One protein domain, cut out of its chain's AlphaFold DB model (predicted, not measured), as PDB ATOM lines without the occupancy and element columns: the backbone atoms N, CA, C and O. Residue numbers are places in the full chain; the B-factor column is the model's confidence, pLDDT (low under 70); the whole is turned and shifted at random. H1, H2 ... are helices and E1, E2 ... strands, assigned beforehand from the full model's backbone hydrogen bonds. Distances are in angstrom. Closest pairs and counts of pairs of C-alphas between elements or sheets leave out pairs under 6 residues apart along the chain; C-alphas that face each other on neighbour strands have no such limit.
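What this domain is: This is residues 8 to 104 of the 140 residues of an uncharacterized protein of Subdoligranulum sp (UniProt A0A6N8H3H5). Picture one strongly twisted sheet of six strands, with a single helix, H1, packed slantwise over one face and no named element over the other. Two antiparallel runs, E1 E2 E3 and E4 E5 E6, are joined side by side through the parallel pair E3 and E4, and a long loop, residues 39 to 58, leads from E3 to H1. The printed part has 97 residues, under half of them in named elements, in the order E1 E2 E3 H1 E4 E5 E6; the sheet's order is E1 E2 E3 E4 E5 E6, mixed, and the class is mixed, helices and strands. The whole is compact and rounded, with a radius of gyration of the C-alphas of 12.8 A and spans of 31 by 31 by 30 A.

Where its parts are: Find C-alpha 12 at (-125.135, -6.034, -16.914); from there E1, residues 12 to 18, runs 16.6 A. Next comes E2, residues 22 to 29, 20.9 A, which bends by 57 degrees at residue 26. E3, residues 34 to 38, runs 12.9 A. At C-alpha 59, (-119.105, -19.597, -27.720), H1 begins, residues 59 to 69, 16.1 A. Then look for E4, residues 78 to 82, 13.0 A, and E5, residues 86 to 91, 16.4 A. E6, residues 100 to 103, 10.1 A, ends at C-alpha 103, (-104.258, -16.061, -20.711).

How they stand to each other: Start at the edge strand E1: it forms a hairpin with E2, antiparallel at 143 degrees, with N 12 and O 28 2.8 A apart. E2 and E3 are a hairpin too, at 126 degrees, with N 29 and O 34 at 2.8 A. E1 E2 E3 is a meander, each strand the antiparallel neighbour of the one before, and E4 E5 E6 is another. Between them, E3 and E4 are parallel at 16 degrees, with N 37 and O 80 at 2.8 A. E3, H1, E4 is a strand-helix-strand unit, two parallel neighbours with a helix between, and its crossover is right-handed. The hairpin E4 and E5 has N 81 and O 88 at 2.9 A; the hairpin E5 and E6 has N 87 and O 102 at 2.8 A. H1 is on the sheet, two layers in all, at a height over the sheet of 5.5 A; it lies over E3, slantwise to the strands at 52 degrees on the local plane. Their closest C-alphas are those of Glu 37 and Ala 63, 6.3 A apart. In H1, 6 of 7 O i to N i+4 pairs are within hydrogen-bond range. E1 and E6 are apart.

The domain as a whole: The two C-alphas farthest apart, those of Asp 20 and Leu 104, are 34.5 A apart. The printed part has no cut. The link from E3 to H1, 20 residues, is long; in it residues 49 to 50 pair antiparallel with 56 to 57. Mean pLDDT of the printed part is 93.2, and residues 8 to 9 are under 70.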
ATOM      1  N   GLU A   8    -119.886  -2.330 -10.180       58.03
ATOM      2  CA  GLU A   8    -121.043  -3.217 -10.312       58.03
ATOM      3  C   GLU A   8    -122.157  -2.668 -11.214       58.03
ATOM      4  O   GLU A   8    -122.959  -3.440 -11.725       58.03
ATOM      5  N   GLN A   9    -122.210  -1.351 -11.436       66.38
ATOM      6  CA  GLN A   9    -123.175  -0.725 -12.350       66.38
ATOM      7  C   GLN A   9    -122.674  -0.696 -13.799       66.38
ATOM      8  O   GLN A   9    -123.398  -0.279 -14.704       66.38
ATOM      9  N   PHE A  10    -121.425  -1.110 -14.021       79.69
ATOM     10  CA  PHE A  10    -120.758  -1.002 -15.309       79.69
ATOM     11  C   PHE A  10    -121.057  -2.189 -16.230       79.69
ATOM     12  O   PHE A  10    -121.099  -2.037 -17.450       79.69
ATOM     13  N   ILE A  11    -121.306  -3.359 -15.640       90.25
ATOM     14  CA  ILE A  11    -121.636  -4.603 -16.331       90.25
ATOM     15  C   ILE A  11    -123.079  -5.009 -16.017       90.25
ATOM     16  O   ILE A  11    -123.534  -4.922 -14.879       90.25
ATOM     17  N   GLN A  12    -123.803  -5.451 -17.038       92.38
ATOM     18  CA  GLN A  12    -125.135  -6.034 -16.914       92.38
ATOM     19  C   GLN A  12    -125.008  -7.540 -17.102       92.38
ATOM     20  O   GLN A  12    -124.372  -7.981 -18.055       92.38
ATOM     21  N   PHE A  13    -125.590  -8.319 -16.196       93.38
ATOM     22  CA  PHE A  13    -125.544  -9.780 -16.239       93.38
ATOM     23  C   PHE A  13    -126.905 -10.353 -16.613       93.38
ATOM     24  O   PHE A  13    -127.934  -9.748 -16.312       93.38
ATOM     25  N   GLU A  14    -126.884 -11.540 -17.219       90.31
ATOM     26  CA  GLU A  14    -128.074 -12.343 -17.520       90.31
ATOM     27  C   GLU A  14    -129.158 -11.544 -18.275       90.31
ATOM     28  O   GLU A  14    -130.350 -11.616 -17.968       90.31
ATOM     29  N   GLU A  15    -128.753 -10.761 -19.285       90.62
ATOM     30  CA  GLU A  15    -129.706 -10.039 -20.139       90.62
ATOM     31  C   GLU A  15    -130.476 -11.055 -20.991       90.62
ATOM     32  O   GLU A  15    -129.889 -11.815 -21.766       90.62
ATOM     33  N   GLN A  16    -131.801 -11.084 -20.839       89.81
ATOM     34  CA  GLN A  16    -132.655 -12.013 -21.569       89.81
ATOM     35  C   GLN A  16    -132.690 -11.672 -23.064       89.81
ATOM     36  O   GLN A  16    -133.035 -10.556 -23.459       89.81
ATOM     37  N   VAL A  17    -132.437 -12.678 -23.899       85.94
ATOM     38  CA  VAL A  17    -132.564 -12.608 -25.357       85.94
ATOM     39  C   VAL A  17    -133.748 -13.459 -25.798       85.94
ATOM     40  O   VAL A  17    -133.909 -14.608 -25.374       85.94
ATOM     41  N   HIS A  18    -134.592 -12.883 -26.651       84.12
ATOM     42  CA  HIS A  18    -135.785 -13.538 -27.178       84.12
ATOM     43  C   HIS A  18    -135.439 -14.313 -28.452       84.12
ATOM     44  O   HIS A  18    -135.691 -13.842 -29.552       84.12
ATOM     45  N   LEU A  19    -134.856 -15.501 -28.291       83.50
ATOM     46  CA  LEU A  19    -134.774 -16.491 -29.368       83.50
ATOM     47  C   LEU A  19    -136.091 -17.296 -29.434       83.50
ATOM     48  O   LEU A  19    -137.015 -17.057 -28.654       83.50
ATOM     49  N   ASP A  20    -136.148 -18.332 -30.281       81.38
ATOM     50  CA  ASP A  20    -137.232 -19.344 -30.285       81.38
ATOM     51  C   ASP A  20    -137.439 -20.032 -28.910       81.38
ATOM     52  O   ASP A  20    -138.408 -20.758 -28.687       81.38
ATOM     53  N   HIS A  21    -136.508 -19.814 -27.979       83.69
ATOM     54  CA  HIS A  21    -136.543 -20.189 -26.573       83.69
ATOM     55  C   HIS A  21    -135.910 -19.070 -25.729       83.69
ATOM     56  O   HIS A  21    -135.139 -18.251 -26.229       83.69
ATOM     57  N   THR A  22    -136.182 -19.057 -24.424       83.56
ATOM     58  CA  THR A  22    -135.525 -18.115 -23.509       83.56
ATOM     59  C   THR A  22    -134.034 -18.423 -23.398       83.56
ATOM     60  O   THR A  22    -133.648 -19.545 -23.060       83.56
ATOM     61  N   SER A  23    -133.206 -17.412 -23.644       89.75
ATOM     62  CA  SER A  23    -131.755 -17.471 -23.489       89.75
ATOM     63  C   SER A  23    -131.239 -16.196 -22.824       89.75
ATOM     64  O   SER A  23    -131.981 -15.219 -22.711       89.75
ATOM     65  N   PHE A  24    -129.989 -16.210 -22.367       93.81
ATOM     66  CA  PHE A  24    -129.387 -15.110 -21.617       93.81
ATOM     67  C   PHE A  24    -127.970 -14.838 -22.122       93.81
ATOM     68  O   PHE A  24    -127.222 -15.775 -22.408       93.81
ATOM     69  N   ILE A  25    -127.617 -13.558 -22.226       95.69
ATOM     70  CA  ILE A  25    -126.233 -13.113 -22.394       95.69
ATOM     71  C   ILE A  25    -125.586 -13.086 -21.010       95.69
ATOM     72  O   ILE A  25    -126.144 -12.483 -20.092       95.69
ATOM     73  N   ASP A  26    -124.413 -13.706 -20.861       96.50
ATOM     74  CA  ASP A  26    -123.739 -13.800 -19.560       96.50
ATOM     75  C   ASP A  26    -123.330 -12.424 -19.027       96.50
ATOM     76  O   ASP A  26    -123.526 -12.139 -17.847       96.50
ATOM     77  N   GLY A  27    -122.807 -11.549 -19.892       96.31
ATOM     78  CA  GLY A  27    -122.496 -10.174 -19.517       96.31
ATOM     79  C   GLY A  27    -122.477  -9.198 -20.689       96.31
ATOM     80  O   GLY A  27    -122.043  -9.535 -21.787       96.31
ATOM     81  N   THR A  28    -122.888  -7.956 -20.458       95.81
ATOM     82  CA  THR A  28    -122.690  -6.840 -21.390       95.81
ATOM     83  C   THR A  28    -122.106  -5.635 -20.666       95.81
ATOM     84  O   THR A  28    -122.393  -5.387 -19.498       95.81
ATOM     85  N   ILE A  29    -121.278  -4.860 -21.364       93.56
ATOM     86  CA  ILE A  29    -120.782  -3.562 -20.901       93.56
ATOM     87  C   ILE A  29    -121.223  -2.527 -21.937       93.56
ATOM     88  O   ILE A  29    -120.498  -2.268 -22.903       93.56
ATOM     89  N   PRO A  30    -122.431  -1.949 -21.797       91.69
ATOM     90  CA  PRO A  30    -122.987  -1.062 -22.816       91.69
ATOM     91  C   PRO A  30    -122.128   0.178 -23.072       91.69
ATOM     92  O   PRO A  30    -121.991   0.601 -24.215       91.69
ATOM     93  N   ALA A  31    -121.500   0.729 -22.028       89.25
ATOM     94  CA  ALA A  31    -120.679   1.938 -22.128       89.25
ATOM     95  C   ALA A  31    -119.489   1.785 -23.094       89.25
ATOM     96  O   ALA A  31    -119.083   2.752 -23.736       89.25
ATOM     97  N   THR A  32    -118.951   0.570 -23.222       90.69
ATOM     98  CA  THR A  32    -117.808   0.246 -24.087       90.69
ATOM     99  C   THR A  32    -118.159  -0.741 -25.201       90.69
ATOM    100  O   THR A  32    -117.279  -1.181 -25.940       90.69
ATOM    101  N   HIS A  33    -119.451  -1.024 -25.393       94.75
ATOM    102  CA  HIS A  33    -119.976  -1.908 -26.433       94.75
ATOM    103  C   HIS A  33    -119.348  -3.312 -26.391       94.75
ATOM    104  O   HIS A  33    -118.929  -3.841 -27.423       94.75
ATOM    105  N   VAL A  34    -119.265  -3.908 -25.199       96.38
ATOM    106  CA  VAL A  34    -118.721  -5.262 -25.000       96.38
ATOM    107  C   VAL A  34    -119.850  -6.248 -24.720       96.38
ATOM    108  O   VAL A  34    -120.735  -5.966 -23.913       96.38
ATOM    109  N   LEU A  35    -119.790  -7.423 -25.342       98.00
ATOM    110  CA  LEU A  35    -120.601  -8.590 -25.004       98.00
ATOM    111  C   LEU A  35    -119.681  -9.727 -24.558       98.00
ATOM    112  O   LEU A  35    -118.670  -9.998 -25.203       98.00
ATOM    113  N   ILE A  36    -120.030 -10.387 -23.460       98.31
ATOM    114  CA  ILE A  36    -119.258 -11.456 -22.832       98.31
ATOM    115  C   ILE A  36    -120.073 -12.750 -22.870       98.31
ATOM    116  O   ILE A  36    -121.220 -12.778 -22.429       98.31
ATOM    117  N   GLU A  37    -119.450 -13.816 -23.365       98.19
ATOM    118  CA  GLU A  37    -119.955 -15.189 -23.311       98.19
ATOM    119  C   GLU A  37    -119.013 -16.043 -22.451       98.19
ATOM    120  O   GLU A  37    -117.854 -16.292 -22.807       98.19
ATOM    121  N   GLN A  38    -119.507 -16.513 -21.314       97.62
ATOM    122  CA  GLN A  38    -118.753 -17.261 -20.319       97.62
ATOM    123  C   GLN A  38    -119.033 -18.761 -20.441       97.62
ATOM    124  O   GLN A  38    -120.155 -19.233 -20.613       97.62
ATOM    125  N   LYS A  39    -117.980 -19.563 -20.292       97.56
ATOM    126  CA  LYS A  39    -118.045 -21.021 -20.179       97.56
ATOM    127  C   LYS A  39    -117.349 -21.500 -18.912       97.56
ATOM    128  O   LYS A  39    -116.554 -20.795 -18.295       97.56
ATOM    129  N   GLY A  40    -117.660 -22.728 -18.508       97.38
ATOM    130  CA  GLY A  40    -116.969 -23.377 -17.395       97.38
ATOM    131  C   GLY A  40    -115.500 -23.669 -17.714       97.38
ATOM    132  O   GLY A  40    -115.126 -23.829 -18.879       97.38
ATOM    133  N   LEU A  41    -114.684 -23.796 -16.664       97.25
ATOM    134  CA  LEU A  41    -113.273 -24.166 -16.775       97.25
ATOM    135  C   LEU A  41    -113.085 -25.469 -17.566       97.25
ATOM    136  O   LEU A  41    -113.847 -26.425 -17.409       97.25
ATOM    137  N   GLY A  42    -112.074 -25.496 -18.436       93.81
ATOM    138  CA  GLY A  42    -111.747 -26.654 -19.275       93.81
ATOM    139  C   GLY A  42    -112.620 -26.820 -20.526       93.81
ATOM    140  O   GLY A  42    -112.404 -27.755 -21.297       93.81
ATOM    141  N   LYS A  43    -113.594 -25.931 -20.769       97.00
ATOM    142  CA  LYS A  43    -114.299 -25.874 -22.057       97.00
ATOM    143  C   LYS A  43    -113.396 -25.264 -23.126       97.00
ATOM    144  O   LYS A  43    -112.826 -24.197 -22.929       97.00
ATOM    145  N   ASP A  44    -113.288 -25.948 -24.257       97.31
ATOM    146  CA  ASP A  44    -112.550 -25.477 -25.427       97.31
ATOM    147  C   ASP A  44    -113.378 -24.418 -26.169       97.31
ATOM    148  O   ASP A  44    -114.455 -24.722 -26.687       97.31
ATOM    149  N   LEU A  45    -112.882 -23.178 -26.195       97.94
ATOM    150  CA  LEU A  45    -113.588 -22.030 -26.768       97.94
ATOM    151  C   LEU A  45    -113.682 -22.069 -28.303       97.94
ATOM    152  O   LEU A  45    -114.484 -21.337 -28.872       97.94
ATOM    153  N   ASN A  46    -112.927 -22.944 -28.975       96.94
ATOM    154  CA  ASN A  46    -112.980 -23.101 -30.433       96.94
ATOM    155  C   ASN A  46    -113.874 -24.257 -30.884       96.94
ATOM    156  O   ASN A  46    -114.020 -24.493 -32.085       96.94
ATOM    157  N   LYS A  47    -114.447 -25.020 -29.948       98.00
ATOM    158  CA  LYS A  47    -115.276 -26.179 -30.282       98.00
ATOM    159  C   LYS A  47    -116.756 -25.878 -30.105       98.00
ATOM    160  O   LYS A  47    -117.131 -25.208 -29.141       98.00
ATOM    161  N   PRO A  48    -117.614 -26.420 -30.986       97.94
ATOM    162  CA  PRO A  48    -119.046 -26.359 -30.779       97.94
ATOM    163  C   PRO A  48    -119.455 -27.017 -29.458       97.94
ATOM    164  O   PRO A  48    -119.036 -28.132 -29.135       97.94
ATOM    165  N   ILE A  49    -120.303 -26.324 -28.708       96.12
ATOM    166  CA  ILE A  49    -120.904 -26.771 -27.456       96.12
ATOM    167  C   ILE A  49    -122.413 -26.855 -27.674       96.12
ATOM    168  O   ILE A  49    -123.017 -25.977 -28.296       96.12
ATOM    169  N   LYS A  50    -123.018 -27.934 -27.168       95.69
ATOM    170  CA  LYS A  50    -124.464 -28.139 -27.240       95.69
ATOM    171  C   LYS A  50    -125.197 -27.096 -26.395       95.69
ATOM    172  O   LYS A  50    -124.958 -27.004 -25.193       95.69
ATOM    173  N   GLN A  51    -126.093 -26.369 -27.046       92.19
ATOM    174  CA  GLN A  51    -126.958 -25.340 -26.479       92.19
ATOM    175  C   GLN A  51    -128.263 -25.947 -25.933       92.19
ATOM    176  O   GLN A  51    -128.552 -27.127 -26.159       92.19
ATOM    177  N   SER A  52    -129.057 -25.154 -25.209       88.31
ATOM    178  CA  SER A  52    -130.337 -25.585 -24.618       88.31
ATOM    179  C   SER A  52    -131.369 -26.027 -25.663       88.31
ATOM    180  O   SER A  52    -132.107 -26.980 -25.422       88.31
ATOM    181  N   ASP A  53    -131.368 -25.402 -26.840       89.75
ATOM    182  CA  ASP A  53    -132.174 -25.779 -28.012       89.75
ATOM    183  C   ASP A  53    -131.588 -26.946 -28.826       89.75
ATOM    184  O   ASP A  53    -132.163 -27.378 -29.823       89.75
ATOM    185  N   GLY A  54    -130.440 -27.480 -28.407       93.19
ATOM    186  CA  GLY A  54    -129.750 -28.574 -29.076       93.19
ATOM    187  C   GLY A  54    -128.819 -28.155 -30.213       93.19
ATOM    188  O   GLY A  54    -128.123 -29.032 -30.731       93.19
ATOM    189  N   ALA A  55    -128.739 -26.868 -30.565       93.94
ATOM    190  CA  ALA A  55    -127.771 -26.380 -31.540       93.94
ATOM    191  C   ALA A  55    -126.331 -26.644 -31.071       93.94
ATOM    192  O   ALA A  55    -126.040 -26.682 -29.874       93.94
ATOM    193  N   LEU A  56    -125.412 -26.824 -32.020       97.38
ATOM    194  CA  LEU A  56    -123.977 -26.919 -31.756       97.38
ATOM    195  C   LEU A  56    -123.328 -25.620 -32.215       97.38
ATOM    196  O   LEU A  56    -123.207 -25.393 -33.415       97.38
ATOM    197  N   LEU A  57    -122.928 -24.785 -31.261       97.62
ATOM    198  CA  LEU A  57    -122.309 -23.487 -31.526       97.62
ATOM    199  C   LEU A  57    -121.041 -23.358 -30.697       97.62
ATOM    200  O   LEU A  57    -121.024 -23.729 -29.520       97.62
ATOM    201  N   THR A  58    -119.980 -22.824 -31.288       98.19
ATOM    202  CA  THR A  58    -118.879 -22.268 -30.497       98.19
ATOM    203  C   THR A  58    -119.411 -21.116 -29.632       98.19
ATOM    204  O   THR A  58    -120.414 -20.489 -29.990       98.19
ATOM    205  N   PRO A  59    -118.754 -20.778 -28.512       98.19
ATOM    206  CA  PRO A  59    -119.105 -19.597 -27.720       98.19
ATOM    207  C   PRO A  59    -119.198 -18.311 -28.557       98.19
ATOM    208  O   PRO A  59    -120.090 -17.497 -28.349       98.19
ATOM    209  N   PHE A  60    -118.330 -18.146 -29.559       97.81
ATOM    210  CA  PHE A  60    -118.365 -16.967 -30.424       97.81
ATOM    211  C   PHE A  60    -119.574 -16.961 -31.368       97.81
ATOM    212  O   PHE A  60    -120.207 -15.925 -31.563       97.81
ATOM    213  N   GLU A  61    -119.936 -18.110 -31.939       97.56
ATOM    214  CA  GLU A  61    -121.150 -18.232 -32.756       97.56
ATOM    215  C   GLU A  61    -122.420 -18.034 -31.921       97.56
ATOM    216  O   GLU A  61    -123.377 -17.427 -32.397       97.56
ATOM    217  N   GLN A  62    -122.418 -18.491 -30.668       97.31
ATOM    218  CA  GLN A  62    -123.506 -18.248 -29.726       97.31
ATOM    219  C   GLN A  62    -123.658 -16.750 -29.425       97.31
ATOM    220  O   GLN A  62    -124.758 -16.217 -29.564       97.31
ATOM    221  N   ALA A  63    -122.559 -16.048 -29.137       97.38
ATOM    222  CA  ALA A  63    -122.554 -14.596 -28.981       97.38
ATOM    223  C   ALA A  63    -123.085 -13.876 -30.234       97.38
ATOM    224  O   ALA A  63    -123.958 -13.018 -30.135       97.38
ATOM    225  N   LYS A  64    -122.632 -14.263 -31.437       96.31
ATOM    226  CA  LYS A  64    -123.156 -13.715 -32.703       96.31
ATOM    227  C   LYS A  64    -124.654 -13.930 -32.859       96.31
ATOM    228  O   LYS A  64    -125.343 -13.027 -33.322       96.31
ATOM    229  N   ARG A  65    -125.160 -15.101 -32.467       96.00
ATOM    230  CA  ARG A  65    -126.595 -15.390 -32.492       96.00
ATOM    231  C   ARG A  65    -127.369 -14.418 -31.607       96.00
ATOM    232  O   ARG A  65    -128.397 -13.924 -32.043       96.00
ATOM    233  N   TYR A  66    -126.862 -14.096 -30.418       96.12
ATOM    234  CA  TYR A  66    -127.489 -13.085 -29.564       96.12
ATOM    235  C   TYR A  66    -127.485 -11.696 -30.201       96.12
ATOM    236  O   TYR A  66    -128.504 -11.018 -30.173       96.12
ATOM    237  N   ILE A  67    -126.378 -11.293 -30.832       95.88
ATOM    238  CA  ILE A  67    -126.253  -9.979 -31.487       95.88
ATOM    239  C   ILE A  67    -127.318  -9.778 -32.573       95.88
ATOM    240  O   ILE A  67    -127.847  -8.675 -32.702       95.88
ATOM    241  N   LEU A  68    -127.663 -10.828 -33.326       94.75
ATOM    242  CA  LEU A  68    -128.698 -10.758 -34.365       94.75
ATOM    243  C   LEU A  68    -130.090 -10.412 -33.812       94.75
ATOM    244  O   LEU A  68    -130.880  -9.805 -34.531       94.75
ATOM    245  N   GLU A  69    -130.363 -10.741 -32.549       93.75
ATOM    246  CA  GLU A  69    -131.629 -10.432 -31.871       93.75
ATOM    247  C   GLU A  69    -131.624  -9.066 -31.166       93.75
ATOM    248  O   GLU A  69    -132.662  -8.581 -30.711       93.75
ATOM    249  N   LEU A  70    -130.459  -8.422 -31.044       92.56
ATOM    250  CA  LEU A  70    -130.350  -7.114 -30.408       92.56
ATOM    251  C   LEU A  70    -130.707  -5.988 -31.393       92.56
ATOM    252  O   LEU A  70    -130.338  -6.045 -32.571       92.56
ATOM    253  N   PRO A  71    -131.342  -4.894 -30.919       93.44
ATOM    254  CA  PRO A  71    -131.407  -3.651 -31.676       93.44
ATOM    255  C   PRO A  71    -130.007  -3.208 -32.099       93.44
ATOM    256  O   PRO A  71    -129.070  -3.302 -31.309       93.44
ATOM    257  N   VAL A  72    -129.873  -2.639 -33.298       94.06
ATOM    258  CA  VAL A  72    -128.573  -2.185 -33.834       94.06
ATOM    259  C   VAL A  72    -127.846  -1.236 -32.874       94.06
ATOM    260  O   VAL A  72    -126.634  -1.316 -32.721       94.06
ATOM    261  N   SER A  73    -128.577  -0.385 -32.148       93.19
ATOM    262  CA  SER A  73    -128.007   0.520 -31.137       93.19
ATOM    263  C   SER A  73    -127.372  -0.185 -29.930       93.19
ATOM    264  O   SER A  73    -126.722   0.469 -29.124       93.19
ATOM    265  N   LYS A  74    -127.613  -1.488 -29.765       93.12
ATOM    266  CA  LYS A  74    -127.030  -2.354 -28.733       93.12
ATOM    267  C   LYS A  74    -125.996  -3.331 -29.306       93.12
ATOM    268  O   LYS A  74    -125.519  -4.194 -28.572       93.12
ATOM    269  N   HIS A  75    -125.665  -3.252 -30.596       95.69
ATOM    270  CA  HIS A  75    -124.666  -4.145 -31.182       95.69
ATOM    271  C   HIS A  75    -123.297  -3.885 -30.543       95.69
ATOM    272  O   HIS A  75    -122.859  -2.733 -30.482       95.69
ATOM    273  N   PRO A  76    -122.618  -4.931 -30.042       95.94
ATOM    274  CA  PRO A  76    -121.316  -4.768 -29.434       95.94
ATOM    275  C   PRO A  76    -120.260  -4.553 -30.519       95.94
ATOM    276  O   PRO A  76    -120.279  -5.190 -31.573       95.94
ATOM    277  N   ARG A  77    -119.284  -3.706 -30.213       95.31
ATOM    278  CA  ARG A  77    -118.035  -3.628 -30.964       95.31
ATOM    279  C   ARG A  77    -117.114  -4.792 -30.602       95.31
ATOM    280  O   ARG A  77    -116.432  -5.329 -31.467       95.31
ATOM    281  N   TRP A  78    -117.099  -5.181 -29.330       96.81
ATOM    282  CA  TRP A  78    -116.219  -6.220 -28.810       96.81
ATOM    283  C   TRP A  78    -117.024  -7.421 -28.349       96.81
ATOM    284  O   TRP A  78    -117.972  -7.285 -27.578       96.81
ATOM    285  N   VAL A  79    -116.606  -8.612 -28.759       98.00
ATOM    286  CA  VAL A  79    -117.103  -9.862 -28.180       98.00
ATOM    287  C   VAL A  79    -115.966 -10.520 -27.422       98.00
ATOM    288  O   VAL A  79    -114.870 -10.665 -27.951       98.00
ATOM    289  N   VAL A  80    -116.219 -10.929 -26.186       98.44
ATOM    290  CA  VAL A  80    -115.269 -11.678 -25.368       98.44
ATOM    291  C   VAL A  80    -115.864 -13.041 -25.079       98.44
ATOM    292  O   VAL A  80    -116.922 -13.135 -24.468       98.44
ATOM    293  N   THR A  81    -115.185 -14.109 -25.486       98.56
ATOM    294  CA  THR A  81    -115.516 -15.452 -24.999       98.56
ATOM    295  C   THR A  81    -114.479 -15.886 -23.979       98.56
ATOM    296  O   THR A  81    -113.301 -15.535 -24.080       98.56
ATOM    297  N   CYS A  82    -114.908 -16.598 -22.942       98.06
ATOM    298  CA  CYS A  82    -114.019 -16.938 -21.839       98.06
ATOM    299  C   CYS A  82    -114.408 -18.235 -21.137       98.06
ATOM    300  O   CYS A  82    -115.545 -18.690 -21.216       98.06
ATOM    301  N   ASN A  83    -113.445 -18.868 -20.469       97.94
ATOM    302  CA  ASN A  83    -113.626 -20.161 -19.800       97.94
ATOM    303  C   ASN A  83    -112.925 -20.238 -18.429       97.94
ATOM    304  O   ASN A  83    -112.420 -21.290 -18.060       97.94
ATOM    305  N   PHE A  84    -112.832 -19.126 -17.694       96.94
ATOM    306  CA  PHE A  84    -112.077 -19.001 -16.428       96.94
ATOM    307  C   PHE A  84    -110.558 -19.252 -16.504       96.94
ATOM    308  O   PHE A  84    -109.887 -19.090 -15.490       96.94
ATOM    309  N   SER A  85    -109.991 -19.590 -17.667       98.00
ATOM    310  CA  SER A  85    -108.533 -19.633 -17.875       98.00
ATOM    311  C   SER A  85    -108.056 -18.643 -18.930       98.00
ATOM    312  O   SER A  85    -106.943 -18.132 -18.845       98.00
ATOM    313  N   THR A  86    -108.883 -18.371 -19.934       98.00
ATOM    314  CA  THR A  86    -108.470 -17.623 -21.118       98.00
ATOM    315  C   THR A  86    -109.602 -16.724 -21.592       98.00
ATOM    316  O   THR A  86    -110.771 -17.108 -21.524       98.00
ATOM    317  N   PHE A  87    -109.248 -15.547 -22.101       98.38
ATOM    318  CA  PHE A  87    -110.133 -14.655 -22.839       98.38
ATOM    319  C   PHE A  87    -109.785 -14.683 -24.321       98.38
ATOM    320  O   PHE A  87    -108.614 -14.628 -24.695       98.38
ATOM    321  N   TYR A  88    -110.810 -14.768 -25.158       98.19
ATOM    322  CA  TYR A  88    -110.732 -14.591 -26.600       98.19
ATOM    323  C   TYR A  88    -111.475 -13.300 -26.913       98.19
ATOM    324  O   TYR A  88    -112.689 -13.226 -26.726       98.19
ATOM    325  N   VAL A  89    -110.743 -12.279 -27.343       97.62
ATOM    326  CA  VAL A  89    -111.263 -10.933 -27.586       97.62
ATOM    327  C   VAL A  89    -111.374 -10.706 -29.088       97.62
ATOM    328  O   VAL A  89    -110.372 -10.654 -29.799       97.62
ATOM    329  N   TYR A  90    -112.601 -10.563 -29.570       97.12
ATOM    330  CA  TYR A  90    -112.932 -10.336 -30.970       97.12
ATOM    331  C   TYR A  90    -113.305  -8.866 -31.186       97.12
ATOM    332  O   TYR A  90    -114.196  -8.343 -30.517       97.12
ATOM    333  N   ASP A  91    -112.646  -8.222 -32.150       95.19
ATOM    334  CA  ASP A  91    -113.017  -6.903 -32.674       95.19
ATOM    335  C   ASP A  91    -113.995  -7.089 -33.840       95.19
ATOM    336  O   ASP A  91    -113.604  -7.562 -34.910       95.19
ATOM    337  N   MET A  92    -115.266  -6.743 -33.649       94.06
ATOM    338  CA  MET A  92    -116.312  -6.985 -34.647       94.06
ATOM    339  C   MET A  92    -116.194  -6.074 -35.879       94.06
ATOM    340  O   MET A  92    -116.751  -6.409 -36.925       94.06
ATOM    341  N   GLU A  93    -115.399  -5.001 -35.812       92.19
ATOM    342  CA  GLU A  93    -115.017  -4.196 -36.984       92.19
ATOM    343  C   GLU A  93    -114.071  -4.968 -37.927       92.19
ATOM    344  O   GLU A  93    -113.973  -4.690 -39.126       92.19
ATOM    345  N   ARG A  94    -113.391  -6.007 -37.422       89.69
ATOM    346  CA  ARG A  94    -112.500  -6.868 -38.207       89.69
ATOM    347  C   ARG A  94    -113.249  -8.111 -38.674       89.69
ATOM    348  O   ARG A  94    -113.180  -9.174 -38.067       89.69
ATOM    349  N   THR A  95    -113.892  -8.008 -39.835       72.31
ATOM    350  CA  THR A  95    -114.728  -9.069 -40.449       72.31
ATOM    351  C   THR A  95    -114.096 -10.469 -40.572       72.31
ATOM    352  O   THR A  95    -114.827 -11.450 -40.705       72.31
ATOM    353  N   ARG A  96    -112.762 -10.591 -40.541       76.88
ATOM    354  CA  ARG A  96    -112.015 -11.868 -40.529       76.88
ATOM    355  C   ARG A  96    -110.889 -11.887 -39.487       76.88
ATOM    356  O   ARG A  96    -109.893 -12.576 -39.677       76.88
ATOM    357  N   GLY A  97    -110.999 -11.065 -38.446       79.06
ATOM    358  CA  GLY A  97    -110.007 -11.024 -37.379       79.06
ATOM    359  C   GLY A  97    -110.080 -12.286 -36.529       79.06
ATOM    360  O   GLY A  97    -111.135 -12.591 -35.975       79.06
ATOM    361  N   GLU A  98    -108.960 -12.997 -36.414       91.38
ATOM    362  CA  GLU A  98    -108.771 -13.959 -35.328       91.38
ATOM    363  C   GLU A  98    -108.843 -13.224 -33.978       91.38
ATOM    364  O   GLU A  98    -108.453 -12.049 -33.904       91.38
ATOM    365  N   PRO A  99    -109.335 -13.875 -32.911       95.88
ATOM    366  CA  PRO A  99    -109.392 -13.253 -31.602       95.88
ATOM    367  C   PRO A  99    -107.989 -12.984 -31.068       95.88
ATOM    368  O   PRO A  99    -107.071 -13.796 -31.197       95.88
ATOM    369  N   GLU A 100    -107.850 -11.874 -30.359       95.31
ATOM    370  CA  GLU A 100    -106.748 -11.709 -29.431       95.31
ATOM    371  C   GLU A 100    -106.943 -12.669 -28.251       95.31
ATOM    372  O   GLU A 100    -107.943 -12.598 -27.538       95.31
ATOM    373  N   ILE A 101    -105.978 -13.561 -28.030       96.62
ATOM    374  CA  ILE A 101    -106.009 -14.505 -26.909       96.62
ATOM    375  C   ILE A 101    -105.218 -13.909 -25.738       96.62
ATOM    376  O   ILE A 101    -104.070 -13.489 -25.911       96.62
ATOM    377  N   ILE A 102    -105.834 -13.865 -24.556       96.25
ATOM    378  CA  ILE A 102    -105.230 -13.417 -23.291       96.25
ATOM    379  C   ILE A 102    -105.370 -14.557 -22.286       96.25
ATOM    380  O   ILE A 102    -106.484 -14.977 -21.965       96.25
ATOM    381  N   GLN A 103    -104.249 -15.068 -21.784       97.44
ATOM    382  CA  GLN A 103    -104.258 -16.061 -20.711       97.44
ATOM    383  C   GLN A 103    -104.393 -15.351 -19.365       97.44
ATOM    384  O   GLN A 103    -103.647 -14.415 -19.082       97.44
ATOM    385  N   LEU A 104    -105.322 -15.797 -18.519       95.31
ATOM    386  CA  LEU A 104    -105.570 -15.153 -17.227       95.31
ATOM    387  C   LEU A 104    -104.395 -15.280 -16.258       95.31
ATOM    388  O   LEU A 104    -104.203 -14.401 -15.425       95.31
TER     389      LEU A 104